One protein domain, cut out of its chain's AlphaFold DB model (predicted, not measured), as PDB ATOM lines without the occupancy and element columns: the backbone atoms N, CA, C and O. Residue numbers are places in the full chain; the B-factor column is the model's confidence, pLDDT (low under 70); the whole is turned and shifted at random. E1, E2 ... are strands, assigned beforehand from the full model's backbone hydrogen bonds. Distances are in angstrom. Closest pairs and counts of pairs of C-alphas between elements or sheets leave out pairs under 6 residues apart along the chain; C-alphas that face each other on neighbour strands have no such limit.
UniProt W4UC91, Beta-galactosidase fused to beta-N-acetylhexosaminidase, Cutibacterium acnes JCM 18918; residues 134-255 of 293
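Overview. This is residues 134 to 255 of the 293 residues of the protein "Beta-galactosidase fused to beta-N-acetylhexosaminidase" of Cutibacterium acnes JCM 18918 (UniProt W4UC91). Two strongly twisted sheets stand face to face as a sandwich, the five strands E1, E2, E5, E7 and E6 in one layer and the four strands E3, E4, E9 and E8 in the other, with their strands at 23 degrees to each other. Before E1, residues 134 to 152 form a long loop with no named element, and residues 200 to 214 form another between E5 and E6. The printed part has 122 residues and nine named strands, E1 to E9 in chain order, with no named helix; the class is all strand, though under half of the residues, 60 of 122, are in named elements. The larger sheet runs E1, E2, E5, E7, E6, antiparallel throughout, and the smaller runs E3, E4, E9, E8, mixed. The whole is compact, with a radius of gyration of the C-alphas of 13.8 A and spans of 42 by 32 by 25 A.

Along the chain. Start in the larger sheet with E1, residues 153 to 158, whose C-alpha 153 is at (37.973, -16.597, -19.256). Beside it find E2, residues 161 to 166, then E5, residues 193 to 199, 20.4 A long, E7, residues 224 to 230, 20.0 A, and E6, residues 215 to 219. In the smaller sheet, E3, residues 169 to 177, is 21.1 A long and bends by 69 degrees at residue 172. E4, residues 181 to 188, is 22.9 A long; E9, residues 247 to 253, ends with C-alpha 253 at (36.249, -21.510, -2.628); E8 is residues 236 to 240.

Arrangement. In the larger sheet, look for N 158 and O 161, 2.8 A apart, in the hairpin E1 and E2. E2 and E5 are antiparallel at 144 degrees, with N 164 and O 197 at 2.8 A. E5 and E7 have N 196 and O 227 at 3.0 A, and the hairpin E6 and E7 has N 217 and O 226 at 2.9 A. In the smaller sheet, the hairpin E3 and E4 has N 175 and O 183 at 2.8 A. E4 and E9 are parallel at 24 degrees, with N 184 and O 248 at 2.9 A; the hairpin E8 and E9 has N 238 and O 249 at 2.9 A. Between the sheets, the closest C-alphas of E1 and E3, Ile 158 and Pro 174, are 6.6 A apart. E7 and E8 are near each other, with 6 pairs of C-alphas within 10 A. Residues 209 to 210 pair antiparallel with residues 239 to 240 of E8.

Size, cuts and confidence. The two C-alphas farthest apart, those of Arg 147 and Gly 203, are 43.7 A apart. The link E5 to E6 is long, with 15 residues. The printed part has no cut; its mean pLDDT is 94.2, and no printed residue is under 70.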
ATOM      1  N   VAL A 134      35.829  -4.478 -16.325       91.56
ATOM      2  CA  VAL A 134      35.520  -5.734 -15.632       91.56
ATOM      3  C   VAL A 134      36.231  -5.720 -14.262       91.56
ATOM      4  O   VAL A 134      37.420  -5.392 -14.230       91.56
ATOM      5  N   PRO A 135      35.556  -6.028 -13.134       95.25
ATOM      6  CA  PRO A 135      34.127  -6.310 -12.991       95.25
ATOM      7  C   PRO A 135      33.280  -5.057 -13.250       95.25
ATOM      8  O   PRO A 135      33.670  -3.952 -12.881       95.25
ATOM      9  N   GLN A 136      32.130  -5.210 -13.896       93.62
ATOM     10  CA  GLN A 136      31.242  -4.096 -14.219       93.62
ATOM     11  C   GLN A 136      30.544  -3.511 -12.983       93.62
ATOM     12  O   GLN A 136      30.135  -2.350 -13.014       93.62
ATOM     13  N   ASP A 137      30.341  -4.295 -11.919       89.88
ATOM     14  CA  ASP A 137      29.906  -3.755 -10.628       89.88
ATOM     15  C   ASP A 137      31.036  -2.927  -9.996       89.88
ATOM     16  O   ASP A 137      32.007  -3.463  -9.457       89.88
ATOM     17  N   THR A 138      30.880  -1.602 -10.039       88.31
ATOM     18  CA  THR A 138      31.858  -0.624  -9.542       88.31
ATOM     19  C   THR A 138      32.060  -0.664  -8.028       88.31
ATOM     20  O   THR A 138      33.016  -0.071  -7.536       88.31
ATOM     21  N   SER A 139      31.199  -1.369  -7.284       87.88
ATOM     22  CA  SER A 139      31.393  -1.620  -5.852       87.88
ATOM     23  C   SER A 139      32.373  -2.764  -5.562       87.88
ATOM     24  O   SER A 139      32.693  -3.015  -4.400       87.88
ATOM     25  N   THR A 140      32.858  -3.454  -6.600       91.25
ATOM     26  CA  THR A 140      33.751  -4.610  -6.485       91.25
ATOM     27  C   THR A 140      35.036  -4.427  -7.288       91.25
ATOM     28  O   THR A 140      35.105  -3.651  -8.244       91.25
ATOM     29  N   THR A 141      36.074  -5.165  -6.904       91.69
ATOM     30  CA  THR A 141      37.369  -5.199  -7.585       91.69
ATOM     31  C   THR A 141      37.857  -6.640  -7.704       91.69
ATOM     32  O   THR A 141      37.465  -7.508  -6.927       91.69
ATOM     33  N   LEU A 142      38.726  -6.907  -8.684       93.81
ATOM     34  CA  LEU A 142      39.485  -8.159  -8.706       93.81
ATOM     35  C   LEU A 142      40.527  -8.126  -7.593       93.81
ATOM     36  O   LEU A 142      41.250  -7.137  -7.443       93.81
ATOM     37  N   HIS A 143      40.633  -9.218  -6.847       93.06
ATOM     38  CA  HIS A 143      41.677  -9.401  -5.852       93.06
ATOM     39  C   HIS A 143      42.741 -10.351  -6.408       93.06
ATOM     40  O   HIS A 143      42.441 -11.475  -6.801       93.06
ATOM     41  N   LEU A 144      43.993  -9.892  -6.445       93.25
ATOM     42  CA  LEU A 144      45.149 -10.741  -6.724       93.25
ATOM     43  C   LEU A 144      45.929 -10.919  -5.424       93.25
ATOM     44  O   LEU A 144      46.543  -9.976  -4.922       93.25
ATOM     45  N   HIS A 145      45.871 -12.124  -4.866       92.00
ATOM     46  CA  HIS A 145      46.504 -12.433  -3.586       92.00
ATOM     47  C   HIS A 145      48.020 -12.620  -3.733       92.00
ATOM     48  O   HIS A 145      48.567 -12.772  -4.828       92.00
ATOM     49  N   GLY A 146      48.739 -12.593  -2.609       93.31
ATOM     50  CA  GLY A 146      50.192 -12.754  -2.608       93.31
ATOM     51  C   GLY A 146      50.623 -14.100  -3.199       93.31
ATOM     52  O   GLY A 146      50.186 -15.147  -2.730       93.31
ATOM     53  N   ARG A 147      51.530 -14.066  -4.189       94.06
ATOM     54  CA  ARG A 147      52.015 -15.250  -4.934       94.06
ATOM     55  C   ARG A 147      50.901 -16.034  -5.641       94.06
ATOM     56  O   ARG A 147      51.017 -17.245  -5.811       94.06
ATOM     57  N   ASP A 148      49.843 -15.342  -6.038       93.00
ATOM     58  CA  ASP A 148      48.729 -15.907  -6.784       93.00
ATOM     59  C   ASP A 148      48.818 -15.568  -8.280       93.00
ATOM     60  O   ASP A 148      49.516 -14.636  -8.685       93.00
ATOM     61  N   ALA A 149      48.078 -16.317  -9.092       89.44
ATOM     62  CA  ALA A 149      47.811 -16.007 -10.486       89.44
ATOM     63  C   ALA A 149      46.305 -16.108 -10.750       89.44
ATOM     64  O   ALA A 149      45.638 -17.054 -10.325       89.44
ATOM     65  N   LEU A 150      45.777 -15.133 -11.488       84.75
ATOM     66  CA  LEU A 150      44.379 -15.097 -11.896       84.75
ATOM     67  C   LEU A 150      44.277 -15.369 -13.397       84.75
ATOM     68  O   LEU A 150      44.967 -14.738 -14.195       84.75
ATOM     69  N   MET A 151      43.388 -16.289 -13.770       86.12
ATOM     70  CA  MET A 151      43.005 -16.534 -15.159       86.12
ATOM     71  C   MET A 151      41.555 -16.101 -15.340       86.12
ATOM     72  O   MET A 151      40.666 -16.667 -14.710       86.12
ATOM     73  N   MET A 152      41.335 -15.111 -16.199       90.06
ATOM     74  CA  MET A 152      39.998 -14.707 -16.625       90.06
ATOM     75  C   MET A 152      39.667 -15.399 -17.940       90.06
ATOM     76  O   MET A 152      40.505 -15.450 -18.842       90.06
ATOM     77  N   THR A 153      38.450 -15.917 -18.051       91.44
ATOM     78  CA  THR A 153      37.973 -16.597 -19.256       91.44
ATOM     79  C   THR A 153      36.832 -15.810 -19.880       91.44
ATOM     80  O   THR A 153      35.977 -15.250 -19.187       91.44
ATOM     81  N   ALA A 154      36.835 -15.742 -21.208       93.75
ATOM     82  CA  ALA A 154      35.875 -14.985 -21.997       93.75
ATOM     83  C   ALA A 154      35.488 -15.749 -23.267       93.75
ATOM     84  O   ALA A 154      36.238 -16.604 -23.731       93.75
ATOM     85  N   ASP A 155      34.306 -15.426 -23.787       92.19
ATOM     86  CA  ASP A 155      33.728 -15.947 -25.032       92.19
ATOM     87  C   ASP A 155      33.774 -17.479 -25.175       92.19
ATOM     88  O   ASP A 155      34.259 -18.020 -26.167       92.19
ATOM     89  N   PHE A 156      33.236 -18.193 -24.183       93.12
ATOM     90  CA  PHE A 156      33.184 -19.656 -24.195       93.12
ATOM     91  C   PHE A 156      31.783 -20.184 -23.859       93.12
ATOM     92  O   PHE A 156      31.013 -19.524 -23.154       93.12
ATOM     93  N   PRO A 157      31.399 -21.359 -24.382       94.62
ATOM     94  CA  PRO A 157      30.135 -21.988 -24.030       94.62
ATOM     95  C   PRO A 157      30.246 -22.844 -22.759       94.62
ATOM     96  O   PRO A 157      31.271 -23.471 -22.508       94.62
ATOM     97  N   ILE A 158      29.145 -22.939 -22.013       93.94
ATOM     98  CA  ILE A 158      28.889 -23.985 -21.014       93.94
ATOM     99  C   ILE A 158      27.572 -24.660 -21.402       93.94
ATOM    100  O   ILE A 158      26.492 -24.087 -21.238       93.94
ATOM    101  N   GLY A 159      27.644 -25.869 -21.959       88.69
ATOM    102  CA  GLY A 159      26.479 -26.483 -22.601       88.69
ATOM    103  C   GLY A 159      25.892 -25.552 -23.670       88.69
ATOM    104  O   GLY A 159      26.614 -25.071 -24.541       88.69
ATOM    105  N   ASN A 160      24.595 -25.251 -23.569       89.44
ATOM    106  CA  ASN A 160      23.892 -24.343 -24.486       89.44
ATOM    107  C   ASN A 160      24.013 -22.851 -24.112       89.44
ATOM    108  O   ASN A 160      23.432 -21.995 -24.781       89.44
ATOM    109  N   HIS A 161      24.744 -22.519 -23.046       95.38
ATOM    110  CA  HIS A 161      24.851 -21.155 -22.529       95.38
ATOM    111  C   HIS A 161      26.133 -20.502 -23.008       95.38
ATOM    112  O   HIS A 161      27.208 -21.085 -22.911       95.38
ATOM    113  N   LYS A 162      26.039 -19.263 -23.490       95.81
ATOM    114  CA  LYS A 162      27.211 -18.500 -23.917       95.81
ATOM    115  C   LYS A 162      27.698 -17.602 -22.782       95.81
ATOM    116  O   LYS A 162      27.024 -16.631 -22.441       95.81
ATOM    117  N   VAL A 163      28.880 -17.886 -22.244       97.00
ATOM    118  CA  VAL A 163      29.571 -17.022 -21.284       97.00
ATOM    119  C   VAL A 163      30.331 -15.952 -22.051       97.00
ATOM    120  O   VAL A 163      31.174 -16.242 -22.896       97.00
ATOM    121  N   LEU A 164      30.014 -14.695 -21.767       95.94
ATOM    122  CA  LEU A 164      30.746 -13.556 -22.300       95.94
ATOM    123  C   LEU A 164      32.066 -13.374 -21.560       95.94
ATOM    124  O   LEU A 164      33.104 -13.264 -22.203       95.94
ATOM    125  N   TYR A 165      32.021 -13.410 -20.229       96.56
ATOM    126  CA  TYR A 165      33.197 -13.585 -19.382       96.56
ATOM    127  C   TYR A 165      32.812 -14.059 -17.982       96.56
ATOM    128  O   TYR A 165      31.656 -13.961 -17.559       96.56
ATOM    129  N   THR A 166      33.816 -14.523 -17.244       97.75
ATOM    130  CA  THR A 166      33.754 -14.711 -15.797       97.75
ATOM    131  C   THR A 166      35.059 -14.254 -15.146       97.75
ATOM    132  O   THR A 166      36.144 -14.436 -15.700       97.75
ATOM    133  N   THR A 167      34.958 -13.627 -13.973       97.00
ATOM    134  CA  THR A 167      36.119 -13.280 -13.137       97.00
ATOM    135  C   THR A 167      36.573 -14.449 -12.265       97.00
ATOM    136  O   THR A 167      37.694 -14.445 -11.765       97.00
ATOM    137  N   SER A 168      35.703 -15.440 -12.082       96.88
ATOM    138  CA  SER A 168      35.970 -16.685 -11.361       96.88
ATOM    139  C   SER A 168      36.542 -17.729 -12.312       96.88
ATOM    140  O   SER A 168      36.183 -17.746 -13.489       96.88
ATOM    141  N   GLN A 169      37.389 -18.621 -11.809       95.75
ATOM    142  CA  GLN A 169      38.067 -19.618 -12.636       95.75
ATOM    143  C   GLN A 169      37.146 -20.833 -12.858       95.75
ATOM    144  O   GLN A 169      36.701 -21.420 -11.870       95.75
ATOM    145  N   PRO A 170      36.858 -21.232 -14.109       95.56
ATOM    146  CA  PRO A 170      36.209 -22.511 -14.399       95.56
ATOM    147  C   PRO A 170      37.052 -23.675 -13.873       95.56
ATOM    148  O   PRO A 170      38.284 -23.643 -13.976       95.56
ATOM    149  N   PHE A 171      36.413 -24.684 -13.289       93.62
ATOM    150  CA  PHE A 171      37.091 -25.827 -12.688       93.62
ATOM    151  C   PHE A 171      36.593 -27.133 -13.292       93.62
ATOM    152  O   PHE A 171      35.533 -27.645 -12.942       93.62
ATOM    153  N   GLY A 172      37.439 -27.664 -14.173       88.75
ATOM    154  CA  GLY A 172      37.239 -28.930 -14.852       88.75
ATOM    155  C   GLY A 172      36.150 -28.877 -15.926       88.75
ATOM    156  O   GLY A 172      36.018 -27.862 -16.607       88.75
ATOM    157  N   ALA A 173      35.479 -30.000 -16.178       86.69
ATOM    158  CA  ALA A 173      34.528 -30.125 -17.280       86.69
ATOM    159  C   ALA A 173      33.080 -29.889 -16.807       86.69
ATOM    160  O   ALA A 173      32.716 -30.368 -15.726       86.69
ATOM    161  N   PRO A 174      32.227 -29.246 -17.631       90.81
ATOM    162  CA  PRO A 174      30.811 -29.127 -17.328       90.81
ATOM    163  C   PRO A 174      30.129 -30.495 -17.232       90.81
ATOM    164  O   PRO A 174      30.300 -31.354 -18.099       90.81
ATOM    165  N   VAL A 175      29.275 -30.670 -16.227       90.12
ATOM    166  CA  VAL A 175      28.553 -31.919 -15.967       90.12
ATOM    167  C   VAL A 175      27.091 -31.788 -16.367       90.12
ATOM    168  O   VAL A 175      26.326 -31.018 -15.787       90.12
ATOM    169  N   VAL A 176      26.672 -32.570 -17.362       88.75
ATOM    170  CA  VAL A 176      25.270 -32.626 -17.790       88.75
ATOM    171  C   VAL A 176      24.493 -33.564 -16.873       88.75
ATOM    172  O   VAL A 176      24.776 -34.758 -16.798       88.75
ATOM    173  N   THR A 177      23.479 -33.026 -16.205       80.62
ATOM    174  CA  THR A 177      22.621 -33.757 -15.273       80.62
ATOM    175  C   THR A 177      21.190 -33.793 -15.799       80.62
ATOM    176  O   THR A 177      20.528 -32.761 -15.908       80.62
ATOM    177  N   SER A 178      20.679 -34.990 -16.097       78.75
ATOM    178  CA  SER A 178      19.300 -35.156 -16.577       78.75
ATOM    179  C   SER A 178      18.284 -34.588 -15.578       78.75
ATOM    180  O   SER A 178      18.380 -34.811 -14.369       78.75
ATOM    181  N   GLY A 179      17.335 -33.801 -16.081       79.62
ATOM    182  CA  GLY A 179      16.327 -33.071 -15.317       79.62
ATOM    183  C   GLY A 179      16.846 -31.828 -14.587       79.62
ATOM    184  O   GLY A 179      16.053 -31.113 -13.975       79.62
ATOM    185  N   ARG A 180      18.159 -31.559 -14.613       80.88
ATOM    186  CA  ARG A 180      18.790 -30.433 -13.896       80.88
ATOM    187  C   ARG A 180      19.645 -29.532 -14.789       80.88
ATOM    188  O   ARG A 180      20.014 -28.451 -14.328       80.88
ATOM    189  N   GLY A 181      19.902 -29.929 -16.030       91.81
ATOM    190  CA  GLY A 181      20.711 -29.186 -16.988       91.81
ATOM    191  C   GLY A 181      22.210 -29.327 -16.738       91.81
ATOM    192  O   GLY A 181      22.663 -30.344 -16.213       91.81
ATOM    193  N   THR A 182      22.990 -28.329 -17.136       95.12
ATOM    194  CA  THR A 182      24.457 -28.367 -17.050       95.12
ATOM    195  C   THR A 182      24.949 -27.714 -15.764       95.12
ATOM    196  O   THR A 182      24.473 -26.644 -15.391       95.12
ATOM    197  N   VAL A 183      25.924 -28.330 -15.101       95.50
ATOM    198  CA  VAL A 183      26.622 -27.788 -13.931       95.50
ATOM    199  C   VAL A 183      28.051 -27.422 -14.324       95.50
ATOM    200  O   VAL A 183      28.723 -28.229 -14.953       95.50
ATOM    201  N   GLU A 184      28.515 -26.233 -13.951       96.56
ATOM    202  CA  GLU A 184      29.919 -25.817 -14.085       96.56
ATOM    203  C   GLU A 184      30.430 -25.293 -12.747       96.56
ATOM    204  O   GLU A 184      29.750 -24.498 -12.090       96.56
ATOM    205  N   TYR A 185      31.632 -25.707 -12.351       97.50
ATOM    206  CA  TYR A 185      32.258 -25.227 -11.125       97.50
ATOM    207  C   TYR A 185      33.006 -23.927 -11.376       97.50
ATOM    208  O   TYR A 185      33.828 -23.831 -12.281       97.50
ATOM    209  N   LEU A 186      32.767 -22.940 -10.516       97.50
ATOM    210  CA  LEU A 186      33.505 -21.685 -10.506       97.50
ATOM    211  C   LEU A 186      34.255 -21.548  -9.183       97.50
ATOM    212  O   LEU A 186      33.647 -21.510  -8.110       97.50
ATOM    213  N   ILE A 187      35.580 -21.445  -9.269       96.94
ATOM    214  CA  ILE A 187      36.473 -21.346  -8.115       96.94
ATOM    215  C   ILE A 187      37.018 -19.927  -7.960       96.94
ATOM    216  O   ILE A 187      37.334 -19.239  -8.931       96.94
ATOM    217  N   GLY A 188      37.169 -19.515  -6.707       96.00
ATOM    218  CA  GLY A 188      37.728 -18.223  -6.328       96.00
ATOM    219  C   GLY A 188      38.255 -18.249  -4.899       96.00
ATOM    220  O   GLY A 188      38.084 -19.232  -4.166       96.00
ATOM    221  N   HIS A 189      38.956 -17.195  -4.491       96.38
ATOM    222  CA  HIS A 189      39.432 -17.108  -3.117       96.38
ATOM    223  C   HIS A 189      38.260 -16.821  -2.173       96.38
ATOM    224  O   HIS A 189      37.371 -16.036  -2.495       96.38
ATOM    225  N   ARG A 190      38.247 -17.434  -0.984       96.94
ATOM    226  CA  ARG A 190      37.204 -17.156   0.014       96.94
ATOM    227  C   ARG A 190      37.164 -15.659   0.336       96.94
ATOM    228  O   ARG A 190      38.195 -15.092   0.686       96.94
ATOM    229  N   GLY A 191      35.969 -15.078   0.285       96.69
ATOM    230  CA  GLY A 191      35.693 -13.663   0.516       96.69
ATOM    231  C   GLY A 191      35.723 -12.809  -0.751       96.69
ATOM    232  O   GLY A 191      35.175 -11.709  -0.732       96.69
ATOM    233  N   ASP A 192      36.299 -13.304  -1.848       97.31
ATOM    234  CA  ASP A 192      36.394 -12.523  -3.076       97.31
ATOM    235  C   ASP A 192      35.046 -12.444  -3.805       97.31
ATOM    236  O   ASP A 192      34.274 -13.417  -3.818       97.31
ATOM    237  N   PRO A 193      34.757 -11.294  -4.438       98.00
ATOM    238  CA  PRO A 193      33.617 -11.161  -5.325       98.00
ATOM    239  C   PRO A 193      33.862 -11.915  -6.639       98.00
ATOM    240  O   PRO A 193      34.953 -11.881  -7.207       98.00
ATOM    241  N   GLY A 194      32.813 -12.555  -7.145       97.69
ATOM    242  CA  GLY A 194      32.756 -13.130  -8.481       97.69
ATOM    243  C   GLY A 194      31.730 -12.400  -9.343       97.69
ATOM    244  O   GLY A 194      30.673 -11.982  -8.862       97.69
ATOM    245  N   GLU A 195      32.041 -12.245 -10.628       98.50
ATOM    246  CA  GLU A 195      31.142 -11.711 -11.638       98.50
ATOM    247  C   GLU A 195      31.171 -12.591 -12.890       98.50
ATOM    248  O   GLU A 195      32.234 -12.897 -13.432       98.50
ATOM    249  N   THR A 196      29.993 -12.982 -13.368       98.50
ATOM    250  CA  THR A 196      29.833 -13.781 -14.589       98.50
ATOM    251  C   THR A 196      28.765 -13.149 -15.468       98.50
ATOM    252  O   THR A 196      27.687 -12.805 -14.983       98.50
ATOM    253  N   VAL A 197      29.046 -13.008 -16.763       98.31
ATOM    254  CA  VAL A 197      28.093 -12.466 -17.738       98.31
ATOM    255  C   VAL A 197      27.740 -13.520 -18.773       98.31
ATOM    256  O   VAL A 197      28.614 -14.075 -19.437       98.31
ATOM    257  N   LEU A 198      26.443 -13.757 -18.936       98.06
ATOM    258  CA  LEU A 198      25.864 -14.695 -19.890       98.06
ATOM    259  C   LEU A 198      25.143 -13.943 -21.012       98.06
ATOM    260  O   LEU A 198      24.516 -12.904 -20.789       98.06
ATOM    261  N   GLN A 199      25.205 -14.497 -22.218       96.00
ATOM    262  CA  GLN A 199      24.494 -14.005 -23.389       96.00
ATOM    263  C   GLN A 199      23.252 -14.850 -23.669       96.00
ATOM    264  O   GLN A 199      23.335 -16.052 -23.910       96.00
ATOM    265  N   PHE A 200      22.125 -14.160 -23.770       95.12
ATOM    266  CA  PHE A 200      20.828 -14.648 -24.219       95.12
ATOM    267  C   PHE A 200      20.404 -13.927 -25.504       95.12
ATOM    268  O   PHE A 200      21.117 -13.072 -26.037       95.12
ATOM    269  N   LYS A 201      19.223 -14.255 -26.029       93.25
ATOM    270  CA  LYS A 201      18.664 -13.567 -27.196       93.25
ATOM    271  C   LYS A 201      18.325 -12.109 -26.851       93.25
ATOM    272  O   LYS A 201      17.596 -11.855 -25.893       93.25
ATOM    273  N   ALA A 202      18.800 -11.157 -27.650       89.94
ATOM    274  CA  ALA A 202      18.392  -9.755 -27.544       89.94
ATOM    275  C   ALA A 202      16.865  -9.609 -27.704       89.94
ATOM    276  O   ALA A 202      16.251 -10.274 -28.541       89.94
ATOM    277  N   GLY A 203      16.255  -8.764 -26.875       89.31
ATOM    278  CA  GLY A 203      14.809  -8.549 -26.792       89.31
ATOM    279  C   GLY A 203      14.030  -9.634 -26.038       89.31
ATOM    280  O   GLY A 203      12.804  -9.560 -25.993       89.31
ATOM    281  N   SER A 204      14.696 -10.645 -25.467       94.31
ATOM    282  CA  SER A 204      14.018 -11.671 -24.662       94.31
ATOM    283  C   SER A 204      13.657 -11.176 -23.254       94.31
ATOM    284  O   SER A 204      14.135 -10.141 -22.783       94.31
ATOM    285  N   SER A 205      12.778 -11.915 -22.577       96.00
ATOM    286  CA  SER A 205      12.505 -11.724 -21.153       96.00
ATOM    287  C   SER A 205      13.708 -12.138 -20.306       96.00
ATOM    288  O   SER A 205      14.464 -13.027 -20.696       96.00
ATOM    289  N   ALA A 206      13.841 -11.542 -19.120       96.06
ATOM    290  CA  ALA A 206      14.857 -11.952 -18.158       96.06
ATOM    291  C   ALA A 206      14.751 -13.463 -17.860       96.06
ATOM    292  O   ALA A 206      13.643 -13.947 -17.601       96.06
ATOM    293  N   PRO A 207      15.867 -14.212 -17.875       96.88
ATOM    294  CA  PRO A 207      15.877 -15.597 -17.416       96.88
ATOM    295  C   PRO A 207      15.615 -15.664 -15.904       96.88
ATOM    296  O   PRO A 207      15.928 -14.733 -15.158       96.88
ATOM    297  N   THR A 208      15.071 -16.788 -15.434       97.81
ATOM    298  CA  THR A 208      14.970 -17.055 -13.995       97.81
ATOM    299  C   THR A 208      16.362 -17.281 -13.417       97.81
ATOM    300  O   THR A 208      17.169 -18.001 -14.002       97.81
ATOM    301  N   VAL A 209      16.644 -16.681 -12.259       98.44
ATOM    302  CA  VAL A 209      17.888 -16.901 -11.514       98.44
ATOM    303  C   VAL A 209      17.549 -17.204 -10.060       98.44
ATOM    304  O   VAL A 209      16.761 -16.490  -9.439       98.44
ATOM    305  N   ARG A 210      18.135 -18.271  -9.515       98.19
ATOM    306  CA  ARG A 210      17.988 -18.687  -8.114       98.19
ATOM    307  C   ARG A 210      19.365 -18.961  -7.525       98.19
ATOM    308  O   ARG A 210      20.140 -19.706  -8.106       98.19
ATOM    309  N   GLY A 211      19.654 -18.394  -6.365       96.69
ATOM    310  CA  GLY A 211      20.905 -18.619  -5.648       96.69
ATOM    311  C   GLY A 211      20.958 -17.742  -4.406       96.69
ATOM    312  O   GLY A 211      20.383 -16.654  -4.389       96.69
ATOM    313  N   SER A 212      21.599 -18.215  -3.343       94.12
ATOM    314  CA  SER A 212      21.720 -17.416  -2.123       94.12
ATOM    315  C   SER A 212      22.712 -16.274  -2.341       94.12
ATOM    316  O   SER A 212      23.819 -16.503  -2.820       94.12
ATOM    317  N   GLY A 213      22.317 -15.040  -2.021       94.19
ATOM    318  CA  GLY A 213      23.198 -13.866  -2.091       94.19
ATOM    319  C   GLY A 213      23.592 -13.404  -3.501       94.19
ATOM    320  O   GLY A 213      24.305 -12.406  -3.619       94.19
ATOM    321  N   VAL A 214      23.125 -14.073  -4.562       98.19
ATOM    322  CA  VAL A 214      23.386 -13.637  -5.939       98.19
ATOM    323  C   VAL A 214      22.620 -12.353  -6.245       98.19
ATOM    324  O   VAL A 214      21.429 -12.226  -5.959       98.19
ATOM    325  N   ARG A 215      23.309 -11.395  -6.858       98.19
ATOM    326  CA  ARG A 215      22.716 -10.183  -7.427       98.19
ATOM    327  C   ARG A 215      22.751 -10.282  -8.945       98.19
ATOM    328  O   ARG A 215      23.708 -10.808  -9.508       98.19
ATOM    329  N   THR A 216      21.710  -9.785  -9.606       98.38
ATOM    330  CA  THR A 216      21.565  -9.912 -11.060       98.38
ATOM    331  C   THR A 216      21.257  -8.579 -11.716       98.38
ATOM    332  O   THR A 216      20.429  -7.824 -11.210       98.38
ATOM    333  N   VAL A 217      21.841  -8.334 -12.886       97.38
ATOM    334  CA  VAL A 217      21.458  -7.229 -13.773       97.38
ATOM    335  C   VAL A 217      21.119  -7.802 -15.143       97.38
ATOM    336  O   VAL A 217      21.941  -8.476 -15.758       97.38
ATOM    337  N   TRP A 218      19.901  -7.539 -15.615       97.19
ATOM    338  CA  TRP A 218      19.426  -7.956 -16.931       97.19
ATOM    339  C   TRP A 218      19.343  -6.760 -17.876       97.19
ATOM    340  O   TRP A 218      18.691  -5.763 -17.567       97.19
ATOM    341  N   ASN A 219      19.952  -6.886 -19.052       91.62
ATOM    342  CA  ASN A 219      19.790  -5.946 -20.150       91.62
ATOM    343  C   ASN A 219      19.019  -6.630 -21.285       91.62
ATOM    344  O   ASN A 219      19.592  -7.397 -22.057       91.62
ATOM    345  N   ALA A 220      17.724  -6.330 -21.404       91.25
ATOM    346  CA  ALA A 220      16.870  -6.902 -22.445       91.25
ATOM    347  C   ALA A 220      17.322  -6.503 -23.856       91.25
ATOM    348  O   ALA A 220      17.250  -7.317 -24.770       91.25
ATOM    349  N   THR A 221      17.826  -5.280 -24.042       86.75
ATOM    350  CA  THR A 221      18.254  -4.773 -25.352       86.75
ATOM    351  C   THR A 221      19.424  -5.575 -25.907       86.75
ATOM    352  O   THR A 221      19.415  -5.945 -27.077       86.75
ATOM    353  N   THR A 222      20.420  -5.881 -25.075       87.81
ATOM    354  CA  THR A 222      21.596  -6.656 -25.499       87.81
ATOM    355  C   THR A 222      21.455  -8.154 -25.237       87.81
ATOM    356  O   THR A 222      22.234  -8.937 -25.777       87.81
ATOM    357  N   GLY A 223      20.472  -8.569 -24.436       93.25
ATOM    358  CA  GLY A 223      20.303  -9.946 -23.979       93.25
ATOM    359  C   GLY A 223      21.382 -10.382 -22.985       93.25
ATOM    360  O   GLY A 223      21.753 -11.551 -22.982       93.25
ATOM    361  N   GLN A 224      21.946  -9.468 -22.195       96.19
ATOM    362  CA  GLN A 224      23.013  -9.795 -21.244       96.19
ATOM    363  C   GLN A 224      22.470  -9.960 -19.831       96.19
ATOM    364  O   GLN A 224      21.798  -9.070 -19.306       96.19
ATOM    365  N   LEU A 225      22.821 -11.079 -19.203       98.31
ATOM    366  CA  LEU A 225      22.614 -11.314 -17.782       98.31
ATOM    367  C   LEU A 225      23.963 -11.233 -17.072       98.31
ATOM    368  O   LEU A 225      24.822 -12.081 -17.299       98.31
ATOM    369  N   ARG A 226      24.125 -10.257 -16.183       98.44
ATOM    370  CA  ARG A 226      25.251 -10.185 -15.250       98.44
ATOM    371  C   ARG A 226      24.849 -10.775 -13.908       98.44
ATOM    372  O   ARG A 226      23.796 -10.428 -13.374       98.44
ATOM    373  N   LEU A 227      25.705 -11.632 -13.373       98.81
ATOM    374  CA  LEU A 227      25.603 -12.253 -12.061       98.81
ATOM    375  C   LEU A 227      26.755 -11.741 -11.199       98.81
ATOM    376  O   LEU A 227      27.898 -11.790 -11.640       98.81
ATOM    377  N   ASN A 228      26.461 -11.302  -9.979       98.69
ATOM    378  CA  ASN A 228      27.445 -10.911  -8.975       98.69
ATOM    379  C   ASN A 228      27.240 -11.777  -7.724       98.69
ATOM    380  O   ASN A 228      26.119 -11.895  -7.226       98.69
ATOM    381  N   TYR A 229      28.307 -12.391  -7.223       98.50
ATOM    382  CA  TYR A 229      28.279 -13.330  -6.098       98.50
ATOM    383  C   TYR A 229      29.575 -13.251  -5.282       98.50
ATOM    384  O   TYR A 229      30.471 -12.469  -5.591       98.50
ATOM    385  N   THR A 230      29.677 -14.038  -4.212       98.12
ATOM    386  CA  THR A 230      30.862 -14.091  -3.348       98.12
ATOM    387  C   THR A 230      31.275 -15.539  -3.144       98.12
ATOM    388  O   THR A 230      30.430 -16.384  -2.851       98.12
ATOM    389  N   HIS A 231      32.570 -15.827  -3.253       98.00
ATOM    390  CA  HIS A 231      33.096 -17.145  -2.909       98.00
ATOM    391  C   HIS A 231      33.113 -17.299  -1.389       98.00
ATOM    392  O   HIS A 231      33.936 -16.701  -0.697       98.00
ATOM    393  N   THR A 232      32.182 -18.076  -0.841       97.38
ATOM    394  CA  THR A 232      32.110 -18.317   0.607       97.38
ATOM    395  C   THR A 232      32.791 -19.631   0.989       97.38
ATOM    396  O   THR A 232      33.186 -20.415   0.131       97.38
ATOM    397  N   GLY A 233      32.930 -19.883   2.293       95.19
ATOM    398  CA  GLY A 233      33.420 -21.173   2.785       95.19
ATOM    399  C   GLY A 233      32.436 -22.332   2.633       95.19
ATOM    400  O   GLY A 233      32.791 -23.465   2.941       95.19
ATOM    401  N   THR A 234      31.211 -22.058   2.188       95.69
ATOM    402  CA  THR A 234      30.194 -23.067   1.907       95.69
ATOM    403  C   THR A 234      29.881 -23.039   0.411       95.69
ATOM    404  O   THR A 234      29.513 -21.977  -0.100       95.69
ATOM    405  N   PRO A 235      30.015 -24.173  -0.302       96.44
ATOM    406  CA  PRO A 235      29.579 -24.293  -1.688       96.44
ATOM    407  C   PRO A 235      28.144 -23.804  -1.891       96.44
ATOM    408  O   PRO A 235      27.266 -24.061  -1.064       96.44
ATOM    409  N   SER A 236      27.899 -23.103  -2.994       97.25
ATOM    410  CA  SER A 236      26.580 -22.552  -3.306       97.25
ATOM    411  C   SER A 236      26.256 -22.668  -4.787       97.25
ATOM    412  O   SER A 236      27.148 -22.603  -5.629       97.25
ATOM    413  N   ASP A 237      24.969 -22.805  -5.090       97.69
ATOM    414  CA  ASP A 237      24.479 -22.911  -6.461       97.69
ATOM    415  C   ASP A 237      23.856 -21.593  -6.911       97.69
ATOM    416  O   ASP A 237      23.031 -21.000  -6.206       97.69
ATOM    417  N   ILE A 238      24.202 -21.180  -8.128       98.56
ATOM    418  CA  ILE A 238      23.465 -20.173  -8.886       98.56
ATOM    419  C   ILE A 238      22.851 -20.877 -10.088       98.56
ATOM    420  O   ILE A 238      23.542 -21.211 -11.048       98.56
ATOM    421  N   ARG A 239      21.545 -21.112 -10.029       97.94
ATOM    422  CA  ARG A 239      20.766 -21.743 -11.090       97.94
ATOM    423  C   ARG A 239      20.145 -20.687 -11.995       97.94
ATOM    424  O   ARG A 239      19.445 -19.801 -11.509       97.94
ATOM    425  N   ILE A 240      20.370 -20.812 -13.296       98.25
ATOM    426  CA  ILE A 240      19.839 -19.967 -14.363       98.25
ATOM    427  C   ILE A 240      18.955 -20.824 -15.274       98.25
ATOM    428  O   ILE A 240      19.421 -21.809 -15.845       98.25
ATOM    429  N   GLY A 241      17.687 -20.443 -15.433       95.06
ATOM    430  CA  GLY A 241      16.701 -21.232 -16.173       95.06
ATOM    431  C   GLY A 241      16.155 -22.429 -15.385       95.06
ATOM    432  O   GLY A 241      16.359 -22.554 -14.177       95.06
ATOM    433  N   GLU A 242      15.424 -23.303 -16.074       91.69
ATOM    434  CA  GLU A 242      14.763 -24.482 -15.498       91.69
ATOM    435  C   GLU A 242      14.899 -25.699 -16.436       91.69
ATOM    436  O   GLU A 242      15.242 -25.552 -17.609       91.69
ATOM    437  N   GLY A 243      14.632 -26.904 -15.921       89.94
ATOM    438  CA  GLY A 243      14.688 -28.151 -16.698       89.94
ATOM    439  C   GLY A 243      16.086 -28.535 -17.198       89.94
ATOM    440  O   GLY A 243      17.092 -28.214 -16.560       89.94
ATOM    441  N   ASP A 244      16.119 -29.242 -18.332       89.62
ATOM    442  CA  ASP A 244      17.337 -29.734 -18.997       89.62
ATOM    443  C   ASP A 244      18.165 -28.628 -19.669       89.62
ATOM    444  O   ASP A 244      19.358 -28.804 -19.892       89.62
ATOM    445  N   ASP A 245      17.562 -27.470 -19.944       91.38
ATOM    446  CA  ASP A 245      18.262 -26.315 -20.515       91.38
ATOM    447  C   ASP A 245      18.860 -25.396 -19.442       91.38
ATOM    448  O   ASP A 245      19.486 -24.389 -19.771       91.38
ATOM    449  N   ALA A 246      18.676 -25.695 -18.154       96.31
ATOM    450  CA  ALA A 246      19.219 -24.868 -17.085       96.31
ATOM    451  C   ALA A 246      20.752 -24.929 -17.020       96.31
ATOM    452  O   ALA A 246      21.375 -25.946 -17.324       96.31
ATOM    453  N   LEU A 247      21.353 -23.843 -16.543       97.94
ATOM    454  CA  LEU A 247      22.749 -23.793 -16.122       97.94
ATOM    455  C   LEU A 247      22.802 -23.646 -14.609       97.94
ATOM    456  O   LEU A 247      22.127 -22.792 -14.046       97.94
ATOM    457  N   THR A 248      23.630 -24.439 -13.946       97.94
ATOM    458  CA  THR A 248      23.966 -24.253 -12.537       97.94
ATOM    459  C   THR A 248      25.446 -23.926 -12.429       97.94
ATOM    460  O   THR A 248      26.294 -24.732 -12.791       97.94
ATOM    461  N   LEU A 249      25.761 -22.737 -11.927       98.12
ATOM    462  CA  LEU A 249      27.120 -22.377 -11.547       98.12
ATOM    463  C   LEU A 249      27.325 -22.801 -10.092       98.12
ATOM    464  O   LEU A 249      26.717 -22.223  -9.186       98.12
ATOM    465  N   ARG A 250      28.154 -23.822  -9.878       97.69
ATOM    466  CA  ARG A 250      28.551 -24.314  -8.557       97.69
ATOM    467  C   ARG A 250      29.722 -23.470  -8.061       97.69
ATOM    468  O   ARG A 250      30.873 -23.685  -8.434       97.69
ATOM    469  N   VAL A 251      29.421 -22.453  -7.258       98.38
ATOM    470  CA  VAL A 251      30.400 -21.489  -6.744       98.38
ATOM    471  C   VAL A 251      31.034 -22.043  -5.474       98.38
ATOM    472  O   VAL A 251      30.349 -22.225  -4.461       98.38
ATOM    473  N   ILE A 252      32.347 -22.272  -5.512       98.12
ATOM    474  CA  ILE A 252      33.119 -22.810  -4.385       98.12
ATOM    475  C   ILE A 252      34.381 -21.984  -4.123       98.12
ATOM    476  O   ILE A 252      34.877 -21.280  -5.007       98.12
ATOM    477  N   ASP A 253      34.921 -22.055  -2.906       97.44
ATOM    478  CA  ASP A 253      36.249 -21.510  -2.628       97.44
ATOM    479  C   ASP A 253      37.364 -22.504  -3.000       97.44
ATOM    480  O   ASP A 253      37.163 -23.714  -3.142       97.44
ATOM    481  N   ARG A 254      38.589 -21.993  -3.134       95.06
ATOM    482  CA  ARG A 254      39.769 -22.821  -3.432       95.06
ATOM    483  C   ARG A 254      40.084 -23.876  -2.369       95.06
ATOM    484  O   ARG A 254      40.813 -24.814  -2.671       95.06
ATOM    485  N   GLN A 255      39.605 -23.728  -1.130       95.69
ATOM    486  CA  GLN A 255      39.783 -24.763  -0.106       95.69
ATOM    487  C   GLN A 255      38.876 -25.957  -0.389       95.69
ATOM    488  O   GLN A 255      39.356 -27.086  -0.384       95.69
TER     489      GLN A 255